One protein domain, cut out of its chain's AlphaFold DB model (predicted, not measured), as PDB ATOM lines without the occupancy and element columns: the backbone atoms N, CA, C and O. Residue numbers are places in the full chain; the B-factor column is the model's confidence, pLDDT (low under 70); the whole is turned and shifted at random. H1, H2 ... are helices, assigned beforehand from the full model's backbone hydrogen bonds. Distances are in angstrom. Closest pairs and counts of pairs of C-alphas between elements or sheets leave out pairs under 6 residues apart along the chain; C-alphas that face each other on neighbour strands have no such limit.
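Overview. This is residues 256 to 340 of the 591 residues of the protein "Tetratricopeptide repeat protein" of Planctomycetes bacterium (UniProt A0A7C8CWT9). Five helices of similar length zigzag along the chain as an up-and-down bundle, each packing on the next, with H3 in the middle and H1 and H5 at the two ends. The printed part has 85 residues, H1 to H5 in chain order and no named strand: all helix, compact, radius of gyration of the C-alphas 12.3 A, spans 35 by 25 by 17 A.

Arrangement. H1 (256 to 268) touches H2 (272 to 285), closest C-alphas Ser 263 and Ala 275, 4.7 A, a shallow tilt of 21 degrees, opposite ways. H3 (290 to 302) touches H4 (306 to 319), closest C-alphas Gly 297 and Ala 309, 4.1 A. H4 touches H5 (324 to 336), closest C-alphas Tyr 313 and Ala 326, 5.4 A. H1 and H5 are apart. Every O i to N i+4 pair is within hydrogen-bond range in H1, H3, H4 and H5; in H2, 8 of 10.

Along the chain. H1 begins at C-alpha 256 (-43.551, 27.626, -34.977); H5 ends at C-alpha 336 (-47.208, 14.898, -9.696). First to last C-alpha, H1 to H5 measure 18.4, 20.4, 18.5, 19.8 and 18.8 A.

Size, cuts and confidence. The farthest C-alphas, Trp 258 and Pro 340, are 35.8 A apart. The four links are tight. The printed part has no cut, and no printed residue is under 70 in pLDDT.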
ATOM      1  N   PRO A 256     -43.729  28.492 -36.148       74.25
ATOM      2  CA  PRO A 256     -43.551  27.626 -34.977       74.25
ATOM      3  C   PRO A 256     -42.153  27.013 -34.849       74.25
ATOM      4  O   PRO A 256     -41.590  26.956 -33.755       74.25
ATOM      5  N   GLN A 257     -41.552  26.593 -35.967       75.94
ATOM      6  CA  GLN A 257     -40.214  25.992 -35.985       75.94
ATOM      7  C   GLN A 257     -39.141  26.953 -35.454       75.94
ATOM      8  O   GLN A 257     -38.325  26.574 -34.612       75.94
ATOM      9  N   TRP A 258     -39.151  28.202 -35.922       80.81
ATOM     10  CA  TRP A 258     -38.148  29.196 -35.543       80.81
ATOM     11  C   TRP A 258     -38.355  29.708 -34.118       80.81
ATOM     12  O   TRP A 258     -37.382  29.935 -33.398       80.81
ATOM     13  N   MET A 259     -39.608  29.804 -33.663       83.25
ATOM     14  CA  MET A 259     -39.919  30.130 -32.269       83.25
ATOM     15  C   MET A 259     -39.415  29.049 -31.299       83.25
ATOM     16  O   MET A 259     -38.784  29.383 -30.294       83.25
ATOM     17  N   ARG A 260     -39.577  27.759 -31.630       84.62
ATOM     18  CA  ARG A 260     -38.998  26.643 -30.851       84.62
ATOM     19  C   ARG A 260     -37.481  26.716 -30.766       84.62
ATOM     20  O   ARG A 260     -36.930  26.563 -29.677       84.62
ATOM     21  N   GLU A 261     -36.808  26.971 -31.884       80.06
ATOM     22  CA  GLU A 261     -35.347  27.079 -31.901       80.06
ATOM     23  C   GLU A 261     -34.857  28.271 -31.065       80.06
ATOM     24  O   GLU A 261     -33.952  28.121 -30.241       80.06
ATOM     25  N   ARG A 262     -35.508  29.437 -31.187       85.25
ATOM     26  CA  ARG A 262     -35.211  30.614 -30.355       85.25
ATOM     27  C   ARG A 262     -35.404  30.309 -28.870       85.25
ATOM     28  O   ARG A 262     -34.519  30.603 -28.070       85.25
ATOM     29  N   SER A 263     -36.519  29.674 -28.508       87.75
ATOM     30  CA  SER A 263     -36.810  29.273 -27.129       87.75
ATOM     31  C   SER A 263     -35.747  28.323 -26.569       87.75
ATOM     32  O   SER A 263     -35.204  28.567 -25.492       87.75
ATOM     33  N   ARG A 264     -35.367  27.287 -27.329       86.81
ATOM     34  CA  ARG A 264     -34.320  26.328 -26.942       86.81
ATOM     35  C   ARG A 264     -32.985  27.019 -26.660       86.81
ATOM     36  O   ARG A 264     -32.331  26.688 -25.674       86.81
ATOM     37  N   ARG A 265     -32.589  27.985 -27.493       80.94
ATOM     38  CA  ARG A 265     -31.341  28.743 -27.312       80.94
ATOM     39  C   ARG A 265     -31.380  29.665 -26.105       80.94
ATOM     40  O   ARG A 265     -30.401  29.715 -25.372       80.94
ATOM     41  N   LEU A 266     -32.499  30.349 -25.876       84.31
ATOM     42  CA  LEU A 266     -32.691  31.172 -24.680       84.31
ATOM     43  C   LEU A 266     -32.533  30.317 -23.416       84.31
ATOM     44  O   LEU A 266     -31.766  30.668 -22.524       84.31
ATOM     45  N   LEU A 267     -33.137  29.124 -23.398       87.31
ATOM     46  CA  LEU A 267     -32.976  28.165 -22.303       87.31
ATOM     47  C   LEU A 267     -31.530  27.672 -22.151       87.31
ATOM     48  O   LEU A 267     -31.031  27.604 -21.028       87.31
ATOM     49  N   ALA A 268     -30.839  27.364 -23.253       82.00
ATOM     50  CA  ALA A 268     -29.434  26.949 -23.231       82.00
ATOM     51  C   ALA A 268     -28.494  28.068 -22.743       82.00
ATOM     52  O   ALA A 268     -27.521  27.793 -22.046       82.00
ATOM     53  N   ALA A 269     -28.814  29.326 -23.054       79.19
ATOM     54  CA  ALA A 269     -28.107  30.510 -22.569       79.19
ATOM     55  C   ALA A 269     -28.442  30.863 -21.105       79.19
ATOM     56  O   ALA A 269     -27.899  31.825 -20.563       79.19
ATOM     57  N   GLY A 270     -29.341  30.113 -20.459       88.12
ATOM     58  CA  GLY A 270     -29.824  30.392 -19.106       88.12
ATOM     59  C   GLY A 270     -30.873  31.506 -19.028       88.12
ATOM     60  O   GLY A 270     -31.407  31.751 -17.942       88.12
ATOM     61  N   ASP A 271     -31.236  32.134 -20.152       89.69
ATOM     62  CA  ASP A 271     -32.304  33.132 -20.237       89.69
ATOM     63  C   ASP A 271     -33.687  32.466 -20.233       89.69
ATOM     64  O   ASP A 271     -34.416  32.354 -21.222       89.69
ATOM     65  N   SER A 272     -34.042  31.993 -19.045       92.31
ATOM     66  CA  SER A 272     -35.312  31.328 -18.780       92.31
ATOM     67  C   SER A 272     -36.511  32.267 -18.924       92.31
ATOM     68  O   SER A 272     -37.618  31.802 -19.192       92.31
ATOM     69  N   GLN A 273     -36.316  33.573 -18.711       91.25
ATOM     70  CA  GLN A 273     -37.400  34.547 -18.790       91.25
ATOM     71  C   GLN A 273     -37.665  34.941 -20.241       91.25
ATOM     72  O   GLN A 273     -38.816  34.875 -20.658       91.25
ATOM     73  N   GLY A 274     -36.623  35.195 -21.037       89.06
ATOM     74  CA  GLY A 274     -36.775  35.462 -22.466       89.06
ATOM     75  C   GLY A 274     -37.476  34.320 -23.207       89.06
ATOM     76  O   GLY A 274     -38.298  34.567 -24.089       89.06
ATOM     77  N   ALA A 275     -37.220  33.060 -22.829       91.75
ATOM     78  CA  ALA A 275     -37.916  31.909 -23.412       91.75
ATOM     79  C   ALA A 275     -39.427  31.904 -23.114       91.75
ATOM     80  O   ALA A 275     -40.212  31.488 -23.965       91.75
ATOM     81  N   ILE A 276     -39.832  32.350 -21.920       93.94
ATOM     82  CA  ILE A 276     -41.243  32.501 -21.539       93.94
ATOM     83  C   ILE A 276     -41.861  33.686 -22.273       93.94
ATOM     84  O   ILE A 276     -42.923  33.522 -22.865       93.94
ATOM     85  N   ASP A 277     -41.192  34.839 -22.266       90.44
ATOM     86  CA  ASP A 277     -41.685  36.069 -22.890       90.44
ATOM     87  C   ASP A 277     -41.931  35.862 -24.391       90.44
ATOM     88  O   ASP A 277     -42.948  36.302 -24.922       90.44
ATOM     89  N   LEU A 278     -41.051  35.110 -25.065       88.69
ATOM     90  CA  LEU A 278     -41.212  34.730 -26.469       88.69
ATOM     91  C   LEU A 278     -42.535  33.994 -26.728       88.69
ATOM     92  O   LEU A 278     -43.280  34.359 -27.636       88.69
ATOM     93  N   TRP A 279     -42.818  32.948 -25.953       92.88
ATOM     94  CA  TRP A 279     -44.030  32.148 -26.141       92.88
ATOM     95  C   TRP A 279     -45.284  32.850 -25.623       92.88
ATOM     96  O   TRP A 279     -46.357  32.672 -26.190       92.88
ATOM     97  N   GLN A 280     -45.162  33.693 -24.597       93.81
ATOM     98  CA  GLN A 280     -46.249  34.571 -24.173       93.81
ATOM     99  C   GLN A 280     -46.616  35.564 -25.271       93.81
ATOM    100  O   GLN A 280     -47.801  35.770 -25.512       93.81
ATOM    101  N   GLN A 281     -45.630  36.132 -25.968       86.75
ATOM    102  CA  GLN A 281     -45.895  36.999 -27.108       86.75
ATOM    103  C   GLN A 281     -46.587  36.234 -28.241       86.75
ATOM    104  O   GLN A 281     -47.591  36.718 -28.746       86.75
ATOM    105  N   ALA A 282     -46.133  35.021 -28.577       86.50
ATOM    106  CA  ALA A 282     -46.793  34.189 -29.589       86.50
ATOM    107  C   ALA A 282     -48.270  33.918 -29.242       86.50
ATOM    108  O   ALA A 282     -49.156  34.054 -30.081       86.50
ATOM    109  N   VAL A 283     -48.544  33.629 -27.968       91.06
ATOM    110  CA  VAL A 283     -49.899  33.459 -27.431       91.06
ATOM    111  C   VAL A 283     -50.719  34.760 -27.446       91.06
ATOM    112  O   VAL A 283     -51.941  34.714 -27.564       91.06
ATOM    113  N   LEU A 284     -50.094  35.928 -27.288       89.12
ATOM    114  CA  LEU A 284     -50.776  37.222 -27.414       89.12
ATOM    115  C   LEU A 284     -51.093  37.555 -28.875       89.12
ATOM    116  O   LEU A 284     -52.152  38.121 -29.150       89.12
ATOM    117  N   ASP A 285     -50.190  37.199 -29.789       81.44
ATOM    118  CA  ASP A 285     -50.327  37.424 -31.227       81.44
ATOM    119  C   ASP A 285     -51.423  36.537 -31.840       81.44
ATOM    120  O   ASP A 285     -52.129  36.980 -32.751       81.44
ATOM    121  N   ASP A 286     -51.588  35.312 -31.326       81.31
ATOM    122  CA  ASP A 286     -52.723  34.434 -31.619       81.31
ATOM    123  C   ASP A 286     -53.234  33.702 -30.357       81.31
ATOM    124  O   ASP A 286     -52.768  32.611 -30.011       81.31
ATOM    125  N   PRO A 287     -54.247  34.261 -29.668       89.69
ATOM    126  CA  PRO A 287     -54.809  33.650 -28.464       89.69
ATOM    127  C   PRO A 287     -55.532  32.316 -28.674       89.69
ATOM    128  O   PRO A 287     -55.851  31.665 -27.675       89.69
ATOM    129  N   GLN A 288     -55.841  31.940 -29.921       88.94
ATOM    130  CA  GLN A 288     -56.540  30.697 -30.265       88.94
ATOM    131  C   GLN A 288     -55.579  29.592 -30.726       88.94
ATOM    132  O   GLN A 288     -56.020  28.462 -30.929       88.94
ATOM    133  N   ASP A 289     -54.281  29.879 -30.849       86.62
ATOM    134  CA  ASP A 289     -53.280  28.884 -31.221       86.62
ATOM    135  C   ASP A 289     -52.955  27.945 -30.043       86.62
ATOM    136  O   ASP A 289     -52.163  28.253 -29.140       86.62
ATOM    137  N   ALA A 290     -53.568  26.760 -30.067       92.31
ATOM    138  CA  ALA A 290     -53.319  25.700 -29.096       92.31
ATOM    139  C   ALA A 290     -51.850  25.231 -29.094       92.31
ATOM    140  O   ALA A 290     -51.335  24.855 -28.038       92.31
ATOM    141  N   ALA A 291     -51.146  25.297 -30.231       89.81
ATOM    142  CA  ALA A 291     -49.755  24.864 -30.322       89.81
ATOM    143  C   ALA A 291     -48.819  25.820 -29.568       89.81
ATOM    144  O   ALA A 291     -47.973  25.367 -28.795       89.81
ATOM    145  N   SER A 292     -49.003  27.138 -29.700       90.94
ATOM    146  CA  SER A 292     -48.237  28.125 -28.921       90.94
ATOM    147  C   SER A 292     -48.477  27.993 -27.412       90.94
ATOM    148  O   SER A 292     -47.530  28.072 -26.624       90.94
ATOM    149  N   ARG A 293     -49.720  27.710 -26.991       95.50
ATOM    150  CA  ARG A 293     -50.051  27.387 -25.587       95.50
ATOM    151  C   ARG A 293     -49.322  26.130 -25.110       95.50
ATOM    152  O   ARG A 293     -48.741  26.123 -24.024       95.50
ATOM    153  N   MET A 294     -49.305  25.086 -25.937       95.44
ATOM    154  CA  MET A 294     -48.605  23.835 -25.641       95.44
ATOM    155  C   MET A 294     -47.097  24.061 -25.445       95.44
ATOM    156  O   MET A 294     -46.512  23.561 -24.481       95.44
ATOM    157  N   GLU A 295     -46.461  24.859 -26.305       94.12
ATOM    158  CA  GLU A 295     -45.035  25.178 -26.181       94.12
ATOM    159  C   GLU A 295     -44.724  26.038 -24.950       94.12
ATOM    160  O   GLU A 295     -43.757  25.757 -24.233       94.12
ATOM    161  N   LEU A 296     -45.568  27.024 -24.623       96.00
ATOM    162  CA  LEU A 296     -45.427  27.789 -23.380       96.00
ATOM    163  C   LEU A 296     -45.524  26.876 -22.148       96.00
ATOM    164  O   LEU A 296     -44.720  26.995 -21.217       96.00
ATOM    165  N   GLY A 297     -46.463  25.925 -22.159       96.31
ATOM    166  CA  GLY A 297     -46.598  24.908 -21.118       96.31
ATOM    167  C   GLY A 297     -45.348  24.032 -20.979       96.31
ATOM    168  O   GLY A 297     -44.865  23.816 -19.862       96.31
ATOM    169  N   ARG A 298     -44.760  23.608 -22.107       94.81
ATOM    170  CA  ARG A 298     -43.519  22.811 -22.165       94.81
ATOM    171  C   ARG A 298     -42.340  23.554 -21.548       94.81
ATOM    172  O   ARG A 298     -41.648  23.009 -20.682       94.81
ATOM    173  N   VAL A 299     -42.148  24.815 -21.933       95.38
ATOM    174  CA  VAL A 299     -41.100  25.681 -21.376       95.38
ATOM    175  C   VAL A 299     -41.317  25.901 -19.880       95.38
ATOM    176  O   VAL A 299     -40.389  25.739 -19.085       95.38
ATOM    177  N   ALA A 300     -42.550  26.181 -19.455       95.94
ATOM    178  CA  ALA A 300     -42.879  26.340 -18.042       95.94
ATOM    179  C   ALA A 300     -42.592  25.065 -17.226       95.94
ATOM    180  O   ALA A 300     -42.069  25.149 -16.110       95.94
ATOM    181  N   GLN A 301     -42.877  23.881 -17.776       94.00
ATOM    182  CA  GLN A 301     -42.579  22.600 -17.135       94.00
ATOM    183  C   GLN A 301     -41.070  22.368 -16.993       94.00
ATOM    184  O   GLN A 301     -40.620  21.994 -15.906       94.00
ATOM    185  N   GLN A 302     -40.285  22.620 -18.047       92.88
ATOM    186  CA  GLN A 302     -38.820  22.513 -18.011       92.88
ATOM    187  C   GLN A 302     -38.215  23.435 -16.944       92.88
ATOM    188  O   GLN A 302     -37.312  23.040 -16.208       92.88
ATOM    189  N   LEU A 303     -38.783  24.633 -16.796       92.69
ATOM    190  CA  LEU A 303     -38.390  25.630 -15.801       92.69
ATOM    191  C   LEU A 303     -38.976  25.386 -14.402       92.69
ATOM    192  O   LEU A 303     -38.850  26.240 -13.525       92.69
ATOM    193  N   LYS A 304     -39.619  24.232 -14.171       93.56
ATOM    194  CA  LYS A 304     -40.244  23.862 -12.889       93.56
ATOM    195  C   LYS A 304     -41.239  24.921 -12.387       93.56
ATOM    196  O   LYS A 304     -41.345  25.153 -11.183       93.56
ATOM    197  N   LYS A 305     -42.004  25.532 -13.301       94.31
ATOM    198  CA  LYS A 305     -43.139  26.434 -13.027       94.31
ATOM    199  C   LYS A 305     -44.468  25.674 -13.221       94.31
ATOM    200  O   LYS A 305     -45.169  25.901 -14.207       94.31
ATOM    201  N   PRO A 306     -44.851  24.760 -12.304       92.19
ATOM    202  CA  PRO A 306     -45.938  23.803 -12.528       92.19
ATOM    203  C   PRO A 306     -47.329  24.439 -12.623       92.19
ATOM    204  O   PRO A 306     -48.209  23.858 -13.244       92.19
ATOM    205  N   LEU A 307     -47.554  25.606 -12.006       93.81
ATOM    206  CA  LEU A 307     -48.843  26.299 -12.103       93.81
ATOM    207  C   LEU A 307     -49.066  26.871 -13.503       93.81
ATOM    208  O   LEU A 307     -50.129  26.655 -14.073       93.81
ATOM    209  N   LEU A 308     -48.043  27.529 -14.057       95.31
ATOM    210  CA  LEU A 308     -48.084  28.054 -15.419       95.31
ATOM    211  C   LEU A 308     -48.219  26.907 -16.424       95.31
ATOM    212  O   LEU A 308     -49.123  26.931 -17.242       95.31
ATOM    213  N   ALA A 309     -47.405  25.853 -16.298       96.69
ATOM    214  CA  ALA A 309     -47.508  24.688 -17.177       96.69
ATOM    215  C   ALA A 309     -48.918  24.073 -17.170       96.69
ATOM    216  O   ALA A 309     -49.486  23.810 -18.223       96.69
ATOM    217  N   LEU A 310     -49.516  23.900 -15.984       95.56
ATOM    218  CA  LEU A 310     -50.864  23.347 -15.857       95.56
ATOM    219  C   LEU A 310     -51.919  24.234 -16.523       95.56
ATOM    220  O   LEU A 310     -52.821  23.709 -17.167       95.56
ATOM    221  N   GLN A 311     -51.817  25.553 -16.346       96.25
ATOM    222  CA  GLN A 311     -52.729  26.513 -16.959       96.25
ATOM    223  C   GLN A 311     -52.640  26.459 -18.486       96.25
ATOM    224  O   GLN A 311     -53.664  26.338 -19.150       96.25
ATOM    225  N   GLU A 312     -51.430  26.506 -19.037       97.31
ATOM    226  CA  GLU A 312     -51.238  26.577 -20.487       97.31
ATOM    227  C   GLU A 312     -51.593  25.263 -21.184       97.31
ATOM    228  O   GLU A 312     -52.253  25.290 -22.218       97.31
ATOM    229  N   TYR A 313     -51.276  24.106 -20.591       97.44
ATOM    230  CA  TYR A 313     -51.745  22.823 -21.124       97.44
ATOM    231  C   TYR A 313     -53.270  22.672 -21.039       97.44
ATOM    232  O   TYR A 313     -53.874  22.073 -21.927       97.44
ATOM    233  N   ALA A 314     -53.911  23.212 -19.995       96.50
ATOM    234  CA  ALA A 314     -55.368  23.181 -19.873       96.50
ATOM    235  C   ALA A 314     -56.040  24.065 -20.928       96.50
ATOM    236  O   ALA A 314     -57.035  23.650 -21.516       96.50
ATOM    237  N   GLU A 315     -55.488  25.250 -21.196       97.56
ATOM    238  CA  GLU A 315     -55.968  26.110 -22.278       97.56
ATOM    239  C   GLU A 315     -55.701  25.495 -23.654       97.56
ATOM    240  O   GLU A 315     -56.601  25.518 -24.489       97.56
ATOM    241  N   ALA A 316     -54.538  24.873 -23.878       96.88
ATOM    242  CA  ALA A 316     -54.249  24.145 -25.114       96.88
ATOM    243  C   ALA A 316     -55.292  23.043 -25.372       96.88
ATOM    244  O   ALA A 316     -55.917  23.040 -26.426       96.88
ATOM    245  N   ALA A 317     -55.572  22.192 -24.376       96.00
ATOM    246  CA  ALA A 317     -56.591  21.140 -24.477       96.00
ATOM    247  C   ALA A 317     -58.033  21.679 -24.585       96.00
ATOM    248  O   ALA A 317     -58.933  20.976 -25.036       96.00
ATOM    249  N   ARG A 318     -58.295  22.914 -24.134       96.81
ATOM    250  CA  ARG A 318     -59.605  23.568 -24.293       96.81
ATOM    251  C   ARG A 318     -59.786  24.124 -25.708       96.81
ATOM    252  O   ARG A 318     -60.903  24.104 -26.219       96.81
ATOM    253  N   LEU A 319     -58.724  24.691 -26.279       95.44
ATOM    254  CA  LEU A 319     -58.703  25.259 -27.627       95.44
ATOM    255  C   LEU A 319     -58.728  24.165 -28.694       95.44
ATOM    256  O   LEU A 319     -59.493  24.270 -29.647       95.44
ATOM    257  N   ASP A 320     -57.949  23.109 -28.478       95.12
ATOM    258  CA  ASP A 320     -57.922  21.911 -29.306       95.12
ATOM    259  C   ASP A 320     -58.158  20.663 -28.433       95.12
ATOM    260  O   ASP A 320     -57.220  20.119 -27.838       95.12
ATOM    261  N   PRO A 321     -59.420  20.208 -28.319       95.44
ATOM    262  CA  PRO A 321     -59.761  19.002 -27.570       95.44
ATOM    263  C   PRO A 321     -59.124  17.720 -28.101       95.44
ATOM    264  O   PRO A 321     -59.021  16.769 -27.324       95.44
ATOM    265  N   ASP A 322     -58.689  17.690 -29.365       95.44
ATOM    266  CA  ASP A 322     -58.118  16.511 -30.020       95.44
ATOM    267  C   ASP A 322     -56.581  16.458 -29.880       95.44
ATOM    268  O   ASP A 322     -55.943  15.476 -30.270       95.44
ATOM    269  N   LEU A 323     -55.974  17.473 -29.251       93.56
ATOM    270  CA  LEU A 323     -54.538  17.543 -28.985       93.56
ATOM    271  C   LEU A 323     -54.117  16.538 -27.897       93.56
ATOM    272  O   LEU A 323     -54.033  16.854 -26.705       93.56
ATOM    273  N   VAL A 324     -53.811  15.309 -28.318       94.88
ATOM    274  CA  VAL A 324     -53.402  14.178 -27.457       94.88
ATOM    275  C   VAL A 324     -52.273  14.556 -26.493       94.88
ATOM    276  O   VAL A 324     -52.308  14.222 -25.307       94.88
ATOM    277  N   GLU A 325     -51.283  15.300 -26.983       94.44
ATOM    278  CA  GLU A 325     -50.090  15.691 -26.229       94.44
ATOM    279  C   GLU A 325     -50.432  16.572 -25.016       94.44
ATOM    280  O   GLU A 325     -49.827  16.428 -23.950       94.44
ATOM    281  N   ALA A 326     -51.442  17.441 -25.137       95.69
ATOM    282  CA  ALA A 326     -51.906  18.274 -24.032       95.69
ATOM    283  C   ALA A 326     -52.572  17.427 -22.936       95.69
ATOM    284  O   ALA A 326     -52.316  17.638 -21.747       95.69
ATOM    285  N   HIS A 327     -53.357  16.412 -23.314       97.12
ATOM    286  CA  HIS A 327     -53.975  15.471 -22.371       97.12
ATOM    287  C   HIS A 327     -52.940  14.631 -21.614       97.12
ATOM    288  O   HIS A 327     -53.060  14.457 -20.396       97.12
ATOM    289  N   ILE A 328     -51.885  14.169 -22.298       96.56
ATOM    290  CA  ILE A 328     -50.744  13.484 -21.668       96.56
ATOM    291  C   ILE A 328     -50.071  14.403 -20.644       96.56
ATOM    292  O   ILE A 328     -49.914  14.032 -19.475       96.56
ATOM    293  N   ALA A 329     -49.710  15.619 -21.061       96.25
ATOM    294  CA  ALA A 329     -49.001  16.573 -20.219       96.25
ATOM    295  C   ALA A 329     -49.819  16.969 -18.976       96.25
ATOM    296  O   ALA A 329     -49.290  16.987 -17.858       96.25
ATOM    297  N   LEU A 330     -51.127  17.202 -19.143       96.19
ATOM    298  CA  LEU A 330     -52.065  17.425 -18.040       96.19
ATOM    299  C   LEU A 330     -52.118  16.233 -17.084       96.19
ATOM    300  O   LEU A 330     -52.037  16.425 -15.869       96.19
ATOM    301  N   GLY A 331     -52.228  15.018 -17.621       95.56
ATOM    302  CA  GLY A 331     -52.249  13.776 -16.855       95.56
ATOM    303  C   GLY A 331     -51.036  13.628 -15.941       95.56
ATOM    304  O   GLY A 331     -51.162  13.511 -14.718       95.56
ATOM    305  N   VAL A 332     -49.842  13.717 -16.528       94.94
ATOM    306  CA  VAL A 332     -48.564  13.602 -15.813       94.94
ATOM    307  C   VAL A 332     -48.420  14.695 -14.751       94.94
ATOM    308  O   VAL A 332     -48.002  14.423 -13.619       94.94
ATOM    309  N   LEU A 333     -48.768  15.940 -15.084       94.56
ATOM    310  CA  LEU A 333     -48.593  17.068 -14.175       94.56
ATOM    311  C   LEU A 333     -49.581  17.030 -13.002       94.56
ATOM    312  O   LEU A 333     -49.184  17.304 -11.866       94.56
ATOM    313  N   ARG A 334     -50.840  16.643 -13.241       95.19
ATOM    314  CA  ARG A 334     -51.843  16.445 -12.181       95.19
ATOM    315  C   ARG A 334     -51.449  15.316 -11.236       95.19
ATOM    316  O   ARG A 334     -51.505  15.512 -10.021       95.19
ATOM    317  N   MET A 335     -50.927  14.204 -11.761       93.62
ATOM    318  CA  MET A 335     -50.411  13.104 -10.938       93.62
ATOM    319  C   MET A 335     -49.296  13.585  -9.997       93.62
ATOM    320  O   MET A 335     -49.362  13.357  -8.791       93.62
ATOM    321  N   ARG A 336     -48.308  14.336 -10.511       91.06
ATOM    322  CA  ARG A 336     -47.208  14.898  -9.696       91.06
ATOM    323  C   ARG A 336     -47.677  15.886  -8.626       91.06
ATOM    324  O   ARG A 336     -46.989  16.066  -7.626       91.06
ATOM    325  N   ARG A 337     -48.819  16.542  -8.836       91.44
ATOM    326  CA  ARG A 337     -49.417  17.494  -7.888       91.44
ATOM    327  C   ARG A 337     -50.380  16.852  -6.888       91.44
ATOM    328  O   ARG A 337     -50.931  17.577  -6.064       91.44
ATOM    329  N   GLY A 338     -50.568  15.533  -6.937       92.81
ATOM    330  CA  GLY A 338     -51.467  14.821  -6.030       92.81
ATOM    331  C   GLY A 338     -52.944  14.901  -6.419       92.81
ATOM    332  O   GLY A 338     -53.794  14.723  -5.553       92.81
ATOM    333  N   ASP A 339     -53.258  15.144  -7.697       95.31
ATOM    334  CA  ASP A 339     -54.613  15.042  -8.260       95.31
ATOM    335  C   ASP A 339     -54.732  13.802  -9.173       95.31
ATOM    336  O   ASP A 339     -54.706  13.917 -10.404       95.31
ATOM    337  N   PRO A 340     -54.816  12.584  -8.602       95.56
ATOM    338  CA  PRO A 340     -54.899  11.359  -9.390       95.56
ATOM    339  C   PRO A 340     -56.207  11.246 -10.188       95.56
ATOM    340  O   PRO A 340     -56.206  10.675 -11.273       95.56
TER     341      PRO A 340